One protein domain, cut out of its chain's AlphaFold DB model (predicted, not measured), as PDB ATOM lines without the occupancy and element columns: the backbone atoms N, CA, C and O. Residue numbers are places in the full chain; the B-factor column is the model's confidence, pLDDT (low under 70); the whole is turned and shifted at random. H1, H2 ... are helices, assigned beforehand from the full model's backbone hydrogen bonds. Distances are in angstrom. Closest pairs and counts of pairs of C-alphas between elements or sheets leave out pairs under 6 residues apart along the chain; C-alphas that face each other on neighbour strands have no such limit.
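What this domain is: This is residues 86 to 169 of the 488 residues of the protein "Hypothetical protein" of Aplanochytrium stocchinoi (UniProt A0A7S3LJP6). Two long helices make an open, thin V: H1 runs in to a tight turn, and H2 folds back from it, its far end spread away from H1. The printed part has 84 residues, with two named helices in the order H1, H2, no named strand, and the class all helix. It is extended, with a radius of gyration of the C-alphas of 21.8 A and spans of 72 by 35 by 6 A.

How they stand to each other: Start at H1, residues 86 to 129, and pass the tight link of 5 residues to H2, residues 135 to 167. The two helices are near each other, with 7 pairs of C-alphas within 10 A and no pair within 8 A. Look along residues 86 to 123 of H1 and residues 140 to 169, of which 140 to 167 belong to H2: both stretches stand free. In H1 and H2 every O i to N i+4 pair is within hydrogen-bond range.

Where its parts are: Find C-alpha 86 at (21.200, 102.422, 129.368); from there H1 runs 64.3 A to C-alpha 129. H2 runs 47.0 A from C-alpha 135 to C-alpha 167 at (5.933, 96.876, 91.996).

The domain as a whole: The C-alphas farthest apart, of Arg 86 and Thr 133, are 72.0 A apart. The printed part has no cut, and pLDDT is under 70 at residues 130 to 139 and 165 to 169.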
ATOM      1  N   ARG A  86      21.361 103.816 128.919       93.88
ATOM      2  CA  ARG A  86      21.200 102.422 129.368       93.88
ATOM      3  C   ARG A  86      20.257 101.651 128.443       93.88
ATOM      4  O   ARG A  86      20.618 100.563 128.009       93.88
ATOM      5  N   ARG A  87      19.110 102.235 128.071       92.44
ATOM      6  CA  ARG A  87      18.154 101.629 127.122       92.44
ATOM      7  C   ARG A  87      18.760 101.430 125.735       92.44
ATOM      8  O   ARG A  87      18.631 100.350 125.174       92.44
ATOM      9  N   ALA A  88      19.477 102.424 125.214       91.44
ATOM     10  CA  ALA A  88      20.150 102.327 123.921       91.44
ATOM     11  C   ALA A  88      21.220 101.221 123.914       91.44
ATOM     12  O   ALA A  88      21.296 100.442 122.968       91.44
ATOM     13  N   ARG A  89      22.007 101.098 124.994       93.56
ATOM     14  CA  ARG A  89      22.979 100.002 125.149       93.56
ATOM     15  C   ARG A  89      22.303  98.634 125.261       93.56
ATOM     16  O   ARG A  89      22.783  97.695 124.639       93.56
ATOM     17  N   ALA A  90      21.200  98.523 126.001       94.38
ATOM     18  CA  ALA A  90      20.427  97.284 126.094       94.38
ATOM     19  C   ALA A  90      19.837  96.878 124.733       94.38
ATOM     20  O   ALA A  90      19.981  95.729 124.333       94.38
ATOM     21  N   LYS A  91      19.274  97.832 123.978       95.81
ATOM     22  CA  LYS A  91      18.767  97.598 122.619       95.81
ATOM     23  C   LYS A  91      19.870  97.098 121.680       95.81
ATOM     24  O   LYS A  91      19.681  96.081 121.029       95.81
ATOM     25  N   LYS A  92      21.040  97.753 121.673       93.25
ATOM     26  CA  LYS A  92      22.194  97.314 120.864       93.25
ATOM     27  C   LYS A  92      22.694  95.914 121.245       93.25
ATOM     28  O   LYS A  92      23.155  95.187 120.373       93.25
ATOM     29  N   ARG A  93      22.618  95.526 122.527       95.94
ATOM     30  CA  ARG A  93      22.962  94.160 122.967       95.94
ATOM     31  C   ARG A  93      21.972  93.127 122.430       95.94
ATOM     32  O   ARG A  93      22.421  92.165 121.826       95.94
ATOM     33  N   MET A  94      20.666  93.374 122.560       94.75
ATOM     34  CA  MET A  94      19.641  92.476 122.007       94.75
ATOM     35  C   MET A  94      19.749  92.344 120.485       94.75
ATOM     36  O   MET A  94      19.626  91.252 119.947       94.75
ATOM     37  N   GLU A  95      20.003  93.448 119.781       92.50
ATOM     38  CA  GLU A  95      20.184  93.439 118.326       92.50
ATOM     39  C   GLU A  95      21.411  92.610 117.918       92.50
ATOM     40  O   GLU A  95      21.330  91.801 116.997       92.50
ATOM     41  N   LYS A  96      22.519  92.727 118.661       95.88
ATOM     42  CA  LYS A  96      23.707  91.888 118.463       95.88
ATOM     43  C   LYS A  96      23.420  90.405 118.728       95.88
ATOM     44  O   LYS A  96      23.874  89.562 117.965       95.88
ATOM     45  N   GLU A  97      22.678  90.080 119.784       95.56
ATOM     46  CA  GLU A  97      22.278  88.700 120.099       95.56
ATOM     47  C   GLU A  97      21.362  88.112 119.016       95.56
ATOM     48  O   GLU A  97      21.559  86.971 118.602       95.56
ATOM     49  N   LEU A  98      20.422  88.902 118.494       95.19
ATOM     50  CA  LEU A  98      19.532  88.491 117.408       95.19
ATOM     51  C   LEU A  98      20.296  88.248 116.100       95.19
ATOM     52  O   LEU A  98      20.054  87.242 115.434       95.19
ATOM     53  N   LEU A  99      21.246  89.124 115.759       93.56
ATOM     54  CA  LEU A  99      22.124  88.933 114.601       93.56
ATOM     55  C   LEU A  99      23.025  87.703 114.766       93.56
ATOM     56  O   LEU A  99      23.186  86.933 113.825       93.56
ATOM     57  N   ASN A 100      23.560  87.469 115.967       95.25
ATOM     58  CA  ASN A 100      24.341  86.267 116.255       95.25
ATOM     59  C   ASN A 100      23.498  84.992 116.104       95.25
ATOM     60  O   ASN A 100      23.971  84.021 115.521       95.25
ATOM     61  N   LEU A 101      22.245  84.999 116.571       96.69
ATOM     62  CA  LEU A 101      21.320  83.874 116.408       96.69
ATOM     63  C   LEU A 101      20.994  83.615 114.928       96.69
ATOM     64  O   LEU A 101      20.923  82.465 114.501       96.69
ATOM     65  N   GLN A 102      20.798  84.673 114.133       93.94
ATOM     66  CA  GLN A 102      20.587  84.543 112.688       93.94
ATOM     67  C   GLN A 102      21.824  83.987 111.978       93.94
ATOM     68  O   GLN A 102      21.685  83.074 111.168       93.94
ATOM     69  N   ASN A 103      23.018  84.483 112.307       92.12
ATOM     70  CA  ASN A 103      24.266  83.964 111.751       92.12
ATOM     71  C   ASN A 103      24.457  82.486 112.093       92.12
ATOM     72  O   ASN A 103      24.766  81.699 111.206       92.12
ATOM     73  N   TRP A 104      24.182  82.096 113.339       96.19
ATOM     74  CA  TRP A 104      24.254  80.701 113.767       96.19
ATOM     75  C   TRP A 104      23.300  79.794 112.968       96.19
ATOM     76  O   TRP A 104      23.714  78.745 112.479       96.19
ATOM     77  N   LYS A 105      22.051  80.226 112.729       93.75
ATOM     78  CA  LYS A 105      21.101  79.485 111.872       93.75
ATOM     79  C   LYS A 105      21.588  79.354 110.428       93.75
ATOM     80  O   LYS A 105      21.453  78.295 109.825       93.75
ATOM     81  N   LEU A 106      22.161  80.421 109.868       92.75
ATOM     82  CA  LEU A 106      22.712  80.396 108.510       92.75
ATOM     83  C   LEU A 106      23.942  79.481 108.405       92.75
ATOM     84  O   LEU A 106      24.135  78.834 107.376       92.75
ATOM     85  N   GLU A 107      24.764  79.396 109.452       92.56
ATOM     86  CA  GLU A 107      25.886  78.454 109.530       92.56
ATOM     87  C   GLU A 107      25.405  77.000 109.594       92.56
ATOM     88  O   GLU A 107      25.916  76.158 108.855       92.56
ATOM     89  N   GLU A 108      24.366  76.719 110.383       96.88
ATOM     90  CA  GLU A 108      23.738  75.396 110.447       96.88
ATOM     91  C   GLU A 108      23.162  74.970 109.083       96.88
ATOM     92  O   GLU A 108      23.413  73.856 108.606       96.88
ATOM     93  N   GLU A 109      22.443  75.868 108.398       91.00
ATOM     94  CA  GLU A 109      21.926  75.618 107.048       91.00
ATOM     95  C   GLU A 109      23.057  75.391 106.036       91.00
ATOM     96  O   GLU A 109      23.010  74.448 105.239       91.00
ATOM     97  N   LYS A 110      24.110  76.214 106.083       92.44
ATOM     98  CA  LYS A 110      25.295  76.066 105.231       92.44
ATOM     99  C   LYS A 110      25.956  74.703 105.422       92.44
ATOM    100  O   LYS A 110      26.323  74.064 104.431       92.44
ATOM    101  N   ASP A 111      26.086  74.230 106.657       92.75
ATOM    102  CA  ASP A 111      26.661  72.919 106.948       92.75
ATOM    103  C   ASP A 111      25.750  71.771 106.499       92.75
ATOM    104  O   ASP A 111      26.238  70.782 105.939       92.75
ATOM    105  N   LYS A 112      24.426  71.921 106.621       93.25
ATOM    106  CA  LYS A 112      23.454  70.982 106.038       93.25
ATOM    107  C   LYS A 112      23.626  70.865 104.519       93.25
ATOM    108  O   LYS A 112      23.706  69.750 103.999       93.25
ATOM    109  N   TYR A 113      23.754  71.988 103.808       89.88
ATOM    110  CA  TYR A 113      23.988  71.984 102.360       89.88
ATOM    111  C   TYR A 113      25.358  71.412 101.985       89.88
ATOM    112  O   TYR A 113      25.449  70.652 101.024       89.88
ATOM    113  N   ARG A 114      26.414  71.693 102.757       86.44
ATOM    114  CA  ARG A 114      27.743  71.091 102.546       86.44
ATOM    115  C   ARG A 114      27.713  69.569 102.660       86.44
ATOM    116  O   ARG A 114      28.253  68.894 101.786       86.44
ATOM    117  N   ARG A 115      27.048  69.022 103.685       90.75
ATOM    118  CA  ARG A 115      26.871  67.564 103.838       90.75
ATOM    119  C   ARG A 115      26.084  66.973 102.669       90.75
ATOM    120  O   ARG A 115      26.468  65.935 102.135       90.75
ATOM    121  N   TRP A 116      25.023  67.652 102.233       90.25
ATOM    122  CA  TRP A 116      24.222  67.211 101.092       90.25
ATOM    123  C   TRP A 116      25.022  67.204  99.780       90.25
ATOM    124  O   TRP A 116      24.984  66.215  99.049       90.25
ATOM    125  N   ILE A 117      25.821  68.246  99.524       85.06
ATOM    126  CA  ILE A 117      26.737  68.307  98.374       85.06
ATOM    127  C   ILE A 117      27.761  67.170  98.439       85.06
ATOM    128  O   ILE A 117      27.963  66.488  97.436       85.06
ATOM    129  N   GLY A 118      28.361  66.916  99.606       86.31
ATOM    130  CA  GLY A 118      29.289  65.797  99.793       86.31
ATOM    131  C   GLY A 118      28.641  64.439  99.496       86.31
ATOM    132  O   GLY A 118      29.210  63.621  98.773       86.31
ATOM    133  N   SER A 119      27.406  64.223  99.960       87.81
ATOM    134  CA  SER A 119      26.627  63.020  99.638       87.81
ATOM    135  C   SER A 119      26.377  62.882  98.133       87.81
ATOM    136  O   SER A 119      26.581  61.804  97.574       87.81
ATOM    137  N   LEU A 120      25.972  63.959  97.453       81.62
ATOM    138  CA  LEU A 120      25.746  63.953  96.003       81.62
ATOM    139  C   LEU A 120      27.038  63.682  95.225       81.62
ATOM    140  O   LEU A 120      27.034  62.906  94.272       81.62
ATOM    141  N   GLN A 121      28.163  64.267  95.640       82.62
ATOM    142  CA  GLN A 121      29.468  64.012  95.030       82.62
ATOM    143  C   GLN A 121      29.897  62.550  95.194       82.62
ATOM    144  O   GLN A 121      30.363  61.950  94.224       82.62
ATOM    145  N   ASN A 122      29.680  61.952  96.370       83.25
ATOM    146  CA  ASN A 122      29.953  60.534  96.613       83.25
ATOM    147  C   ASN A 122      29.069  59.625  95.748       83.25
ATOM    148  O   ASN A 122      29.576  58.687  95.136       83.25
ATOM    149  N   GLN A 123      27.774  59.935  95.621       77.50
ATOM    150  CA  GLN A 123      26.865  59.211  94.723       77.50
ATOM    151  C   GLN A 123      27.313  59.325  93.261       77.50
ATOM    152  O   GLN A 123      27.375  58.324  92.551       77.50
ATOM    153  N   ILE A 124      27.710  60.520  92.813       77.38
ATOM    154  CA  ILE A 124      28.258  60.734  91.468       77.38
ATOM    155  C   ILE A 124      29.541  59.923  91.261       77.38
ATOM    156  O   ILE A 124      29.721  59.336  90.196       77.38
ATOM    157  N   GLN A 125      30.443  59.878  92.243       76.81
ATOM    158  CA  GLN A 125      31.668  59.081  92.154       76.81
ATOM    159  C   GLN A 125      31.378  57.574  92.119       76.81
ATOM    160  O   GLN A 125      32.003  56.871  91.327       76.81
ATOM    161  N   ALA A 126      30.416  57.085  92.906       74.38
ATOM    162  CA  ALA A 126      29.975  55.690  92.868       74.38
ATOM    163  C   ALA A 126      29.389  55.323  91.492       74.38
ATOM    164  O   ALA A 126      29.805  54.341  90.883       74.38
ATOM    165  N   LEU A 127      28.518  56.176  90.941       71.38
ATOM    166  CA  LEU A 127      27.957  56.000  89.597       71.38
ATOM    167  C   LEU A 127      29.028  56.067  88.494       71.38
ATOM    168  O   LEU A 127      28.937  55.344  87.508       71.38
ATOM    169  N   LYS A 128      30.068  56.898  88.655       71.81
ATOM    170  CA  LYS A 128      31.211  56.958  87.723       71.81
ATOM    171  C   LYS A 128      32.073  55.693  87.744       71.81
ATOM    172  O   LYS A 128      32.688  55.389  86.726       71.81
ATOM    173  N   ARG A 129      32.164  54.987  88.876       73.56
ATOM    174  CA  ARG A 129      32.931  53.732  88.988       73.56
ATOM    175  C   ARG A 129      32.192  52.545  88.367       73.56
ATOM    176  O   ARG A 129      32.843  51.671  87.814       73.56
ATOM    177  N   ASN A 130      30.860  52.570  88.353       67.62
ATOM    178  CA  ASN A 130      30.010  51.504  87.803       67.62
ATOM    179  C   ASN A 130      29.752  51.641  86.281       67.62
ATOM    180  O   ASN A 130      28.694  51.257  85.788       67.62
ATOM    181  N   ARG A 131      30.689  52.240  85.530       53.03
ATOM    182  CA  ARG A 131      30.560  52.546  84.093       53.03
ATOM    183  C   ARG A 131      30.599  51.280  83.222       53.03
ATOM    184  O   ARG A 131      31.655  50.903  82.728       53.03
ATOM    185  N   GLU A 132      29.427  50.727  82.928       55.06
ATOM    186  CA  GLU A 132      29.143  50.070  81.646       55.06
ATOM    187  C   GLU A 132      28.179  50.938  80.809       55.06
ATOM    188  O   GLU A 132      27.367  51.714  81.317       55.06
ATOM    189  N   THR A 133      28.373  50.894  79.495       59.31
ATOM    190  CA  THR A 133      28.310  51.981  78.497       59.31
ATOM    191  C   THR A 133      26.941  52.599  78.161       59.31
ATOM    192  O   THR A 133      26.863  53.482  77.306       59.31
ATOM    193  N   THR A 134      25.861  52.235  78.844       57.81
ATOM    194  CA  THR A 134      24.511  52.806  78.640       57.81
ATOM    195  C   THR A 134      24.163  53.917  79.635       57.81
ATOM    196  O   THR A 134      23.405  54.834  79.306       57.81
ATOM    197  N   PHE A 135      24.792  53.921  80.814       56.75
ATOM    198  CA  PHE A 135      24.441  54.822  81.919       56.75
ATOM    199  C   PHE A 135      24.873  56.284  81.701       56.75
ATOM    200  O   PHE A 135      24.264  57.207  82.238       56.75
ATOM    201  N   GLU A 136      25.911  56.541  80.899       62.53
ATOM    202  CA  GLU A 136      26.398  57.912  80.667       62.53
ATOM    203  C   GLU A 136      25.423  58.763  79.859       62.53
ATOM    204  O   GLU A 136      25.282  59.960  80.115       62.53
ATOM    205  N   ARG A 137      24.712  58.144  78.912       63.97
ATOM    206  CA  ARG A 137      23.719  58.839  78.094       63.97
ATOM    207  C   ARG A 137      22.500  59.208  78.932       63.97
ATOM    208  O   ARG A 137      22.044  60.346  78.870       63.97
ATOM    209  N   GLU A 138      22.024  58.287  79.766       69.56
ATOM    210  CA  GLU A 138      20.919  58.546  80.696       69.56
ATOM    211  C   GLU A 138      21.308  59.561  81.780       69.56
ATOM    212  O   GLU A 138      20.525  60.456  82.098       69.56
ATOM    213  N   ARG A 139      22.555  59.517  82.264       69.62
ATOM    214  CA  ARG A 139      23.101  60.505  83.203       69.62
ATOM    215  C   ARG A 139      23.186  61.901  82.592       69.62
ATOM    216  O   ARG A 139      22.754  62.848  83.238       69.62
ATOM    217  N   LEU A 140      23.680  62.045  81.360       72.31
ATOM    218  CA  LEU A 140      23.733  63.338  80.664       72.31
ATOM    219  C   LEU A 140      22.336  63.901  80.372       72.31
ATOM    220  O   LEU A 140      22.140  65.120  80.395       72.31
ATOM    221  N   VAL A 141      21.354  63.031  80.117       79.19
ATOM    222  CA  VAL A 141      19.947  63.425  79.956       79.19
ATOM    223  C   VAL A 141      19.359  63.891  81.288       79.19
ATOM    224  O   VAL A 141      18.706  64.937  81.330       79.19
ATOM    225  N   LEU A 142      19.621  63.171  82.381       82.25
ATOM    226  CA  LEU A 142      19.167  63.547  83.720       82.25
ATOM    227  C   LEU A 142      19.826  64.849  84.196       82.25
ATOM    228  O   LEU A 142      19.140  65.733  84.701       82.25
ATOM    229  N   GLU A 143      21.127  65.007  83.967       79.62
ATOM    230  CA  GLU A 143      21.900  66.207  84.292       79.62
ATOM    231  C   GLU A 143      21.392  67.422  83.508       79.62
ATOM    232  O   GLU A 143      21.068  68.445  84.105       79.62
ATOM    233  N   ASN A 144      21.176  67.299  82.192       81.00
ATOM    234  CA  ASN A 144      20.542  68.364  81.408       81.00
ATOM    235  C   ASN A 144      19.127  68.694  81.897       81.00
ATOM    236  O   ASN A 144      18.714  69.857  81.874       81.00
ATOM    237  N   ARG A 145      18.357  67.691  82.331       84.31
ATOM    238  CA  ARG A 145      17.006  67.897  82.866       84.31
ATOM    239  C   ARG A 145      17.043  68.648  84.198       84.31
ATOM    240  O   ARG A 145      16.231  69.556  84.387       84.31
ATOM    241  N   LEU A 146      17.993  68.324  85.075       86.50
ATOM    242  CA  LEU A 146      18.226  69.027  86.340       86.50
ATOM    243  C   LEU A 146      18.695  70.465  86.100       86.50
ATOM    244  O   LEU A 146      18.076  71.390  86.621       86.50
ATOM    245  N   LEU A 147      19.678  70.671  85.219       84.31
ATOM    246  CA  LEU A 147      20.166  72.004  84.855       84.31
ATOM    247  C   LEU A 147      19.053  72.879  84.265       84.31
ATOM    248  O   LEU A 147      18.922  74.049  84.618       84.31
ATOM    249  N   ARG A 148      18.177  72.324  83.417       87.00
ATOM    250  CA  ARG A 148      17.005  73.055  82.899       87.00
ATOM    251  C   ARG A 148      15.999  73.403  83.996       87.00
ATOM    252  O   ARG A 148      15.401  74.479  83.944       87.00
ATOM    253  N   ALA A 149      15.796  72.522  84.975       88.06
ATOM    254  CA  ALA A 149      14.915  72.786  86.108       88.06
ATOM    255  C   ALA A 149      15.478  73.891  87.017       88.06
ATOM    256  O   ALA A 149      14.736  74.794  87.408       88.06
ATOM    257  N   GLU A 150      16.782  73.874  87.295       84.06
ATOM    258  CA  GLU A 150      17.471  74.930  88.043       84.06
ATOM    259  C   GLU A 150      17.440  76.263  87.299       84.06
ATOM    260  O   GLU A 150      17.065  77.280  87.880       84.06
ATOM    261  N   LEU A 151      17.701  76.263  85.991       84.75
ATOM    262  CA  LEU A 151      17.631  77.468  85.168       84.75
ATOM    263  C   LEU A 151      16.206  78.044  85.123       84.75
ATOM    264  O   LEU A 151      16.022  79.261  85.125       84.75
ATOM    265  N   LYS A 152      15.178  77.184  85.137       90.69
ATOM    266  CA  LYS A 152      13.774  77.607  85.253       90.69
ATOM    267  C   LYS A 152      13.486  78.221  86.628       90.69
ATOM    268  O   LYS A 152      12.850  79.271  86.679       90.69
ATOM    269  N   LYS A 153      13.986  77.633  87.722       88.00
ATOM    270  CA  LYS A 153      13.875  78.207  89.077       88.00
ATOM    271  C   LYS A 153      14.585  79.560  89.182       88.00
ATOM    272  O   LYS A 153      13.986  80.512  89.674       88.00
ATOM    273  N   ALA A 154      15.804  79.674  88.654       81.56
ATOM    274  CA  ALA A 154      16.562  80.922  88.626       81.56
ATOM    275  C   ALA A 154      15.833  82.008  87.818       81.56
ATOM    276  O   ALA A 154      15.702  83.138  88.282       81.56
ATOM    277  N   LYS A 155      15.267  81.660  86.653       87.75
ATOM    278  CA  LYS A 155      14.430  82.582  85.865       87.75
ATOM    279  C   LYS A 155      13.196  83.055  86.633       87.75
ATOM    280  O   LYS A 155      12.887  84.242  86.586       87.75
ATOM    281  N   ILE A 156      12.512  82.163  87.354       89.06
ATOM    282  CA  ILE A 156      11.364  82.530  88.200       89.06
ATOM    283  C   ILE A 156      11.803  83.487  89.316       89.06
ATOM    284  O   ILE A 156      11.155  84.507  89.521       89.06
ATOM    285  N   ALA A 157      12.921  83.211  89.993       80.38
ATOM    286  CA  ALA A 157      13.452  84.081  91.041       80.38
ATOM    287  C   ALA A 157      13.825  85.472  90.504       80.38
ATOM    288  O   ALA A 157      13.414  86.479  91.074       80.38
ATOM    289  N   VAL A 158      14.524  85.545  89.366       82.44
ATOM    290  CA  VAL A 158      14.866  86.815  88.703       82.44
ATOM    291  C   VAL A 158      13.614  87.574  88.275       82.44
ATOM    292  O   VAL A 158      13.553  88.788  88.453       82.44
ATOM    293  N   ASN A 159      12.600  86.892  87.741       84.69
ATOM    294  CA  ASN A 159      11.339  87.534  87.381       84.69
ATOM    295  C   ASN A 159      10.600  88.057  88.613       84.69
ATOM    296  O   ASN A 159      10.119  89.182  88.574       84.69
ATOM    297  N   LYS A 160      10.598  87.314  89.723       82.38
ATOM    298  CA  LYS A 160      10.027  87.769  90.995       82.38
ATOM    299  C   LYS A 160      10.780  88.978  91.552       82.38
ATOM    300  O   LYS A 160      10.151  89.915  92.016       82.38
ATOM    301  N   ILE A 161      12.111  89.006  91.453       71.62
ATOM    302  CA  ILE A 161      12.920  90.181  91.814       71.62
ATOM    303  C   ILE A 161      12.583  91.360  90.899       71.62
ATOM    304  O   ILE A 161      12.379  92.459  91.391       71.62
ATOM    305  N   LYS A 162      12.465  91.149  89.583       74.31
ATOM    306  CA  LYS A 162      12.039  92.195  88.641       74.31
ATOM    307  C   LYS A 162      10.637  92.704  88.955       74.31
ATOM    308  O   LYS A 162      10.415  93.899  88.858       74.31
ATOM    309  N   GLU A 163       9.705  91.831  89.316       78.44
ATOM    310  CA  GLU A 163       8.355  92.213  89.729       78.44
ATOM    311  C   GLU A 163       8.366  92.961  91.052       78.44
ATOM    312  O   GLU A 163       7.711  93.986  91.137       78.44
ATOM    313  N   ILE A 164       9.146  92.534  92.048       72.88
ATOM    314  CA  ILE A 164       9.343  93.281  93.296       72.88
ATOM    315  C   ILE A 164       9.975  94.643  92.997       72.88
ATOM    316  O   ILE A 164       9.478  95.634  93.485       72.88
ATOM    317  N   ILE A 165      10.992  94.742  92.143       68.88
ATOM    318  CA  ILE A 165      11.614  96.023  91.761       68.88
ATOM    319  C   ILE A 165      10.665  96.899  90.931       68.88
ATOM    320  O   ILE A 165      10.767  98.117  90.980       68.88
ATOM    321  N   LYS A 166       9.754  96.311  90.146       69.25
ATOM    322  CA  LYS A 166       8.755  97.054  89.358       69.25
ATOM    323  C   LYS A 166       7.544  97.479  90.191       69.25
ATOM    324  O   LYS A 166       7.014  98.554  89.953       69.25
ATOM    325  N   SER A 167       7.097  96.639  91.125       66.38
ATOM    326  CA  SER A 167       5.933  96.876  91.996       66.38
ATOM    327  C   SER A 167       6.305  97.683  93.236       66.38
ATOM    328  O   SER A 167       5.616  98.633  93.576       66.38
ATOM    329  N   ALA A 168       7.447  97.373  93.847       54.81
ATOM    330  CA  ALA A 168       8.229  98.268  94.688       54.81
ATOM    331  C   ALA A 168       9.242  99.028  93.822       54.81
ATOM    332  O   ALA A 168      10.418  99.149  94.183       54.81
ATOM    333  N   GLY A 169       8.771  99.564  92.682       49.03
ATOM    334  CA  GLY A 169       9.440 100.703  92.057       49.03
ATOM    335  C   GLY A 169       9.791 101.658  93.187       49.03
ATOM    336  O   GLY A 169       8.958 101.805  94.083       49.03
TER     337      GLY A 169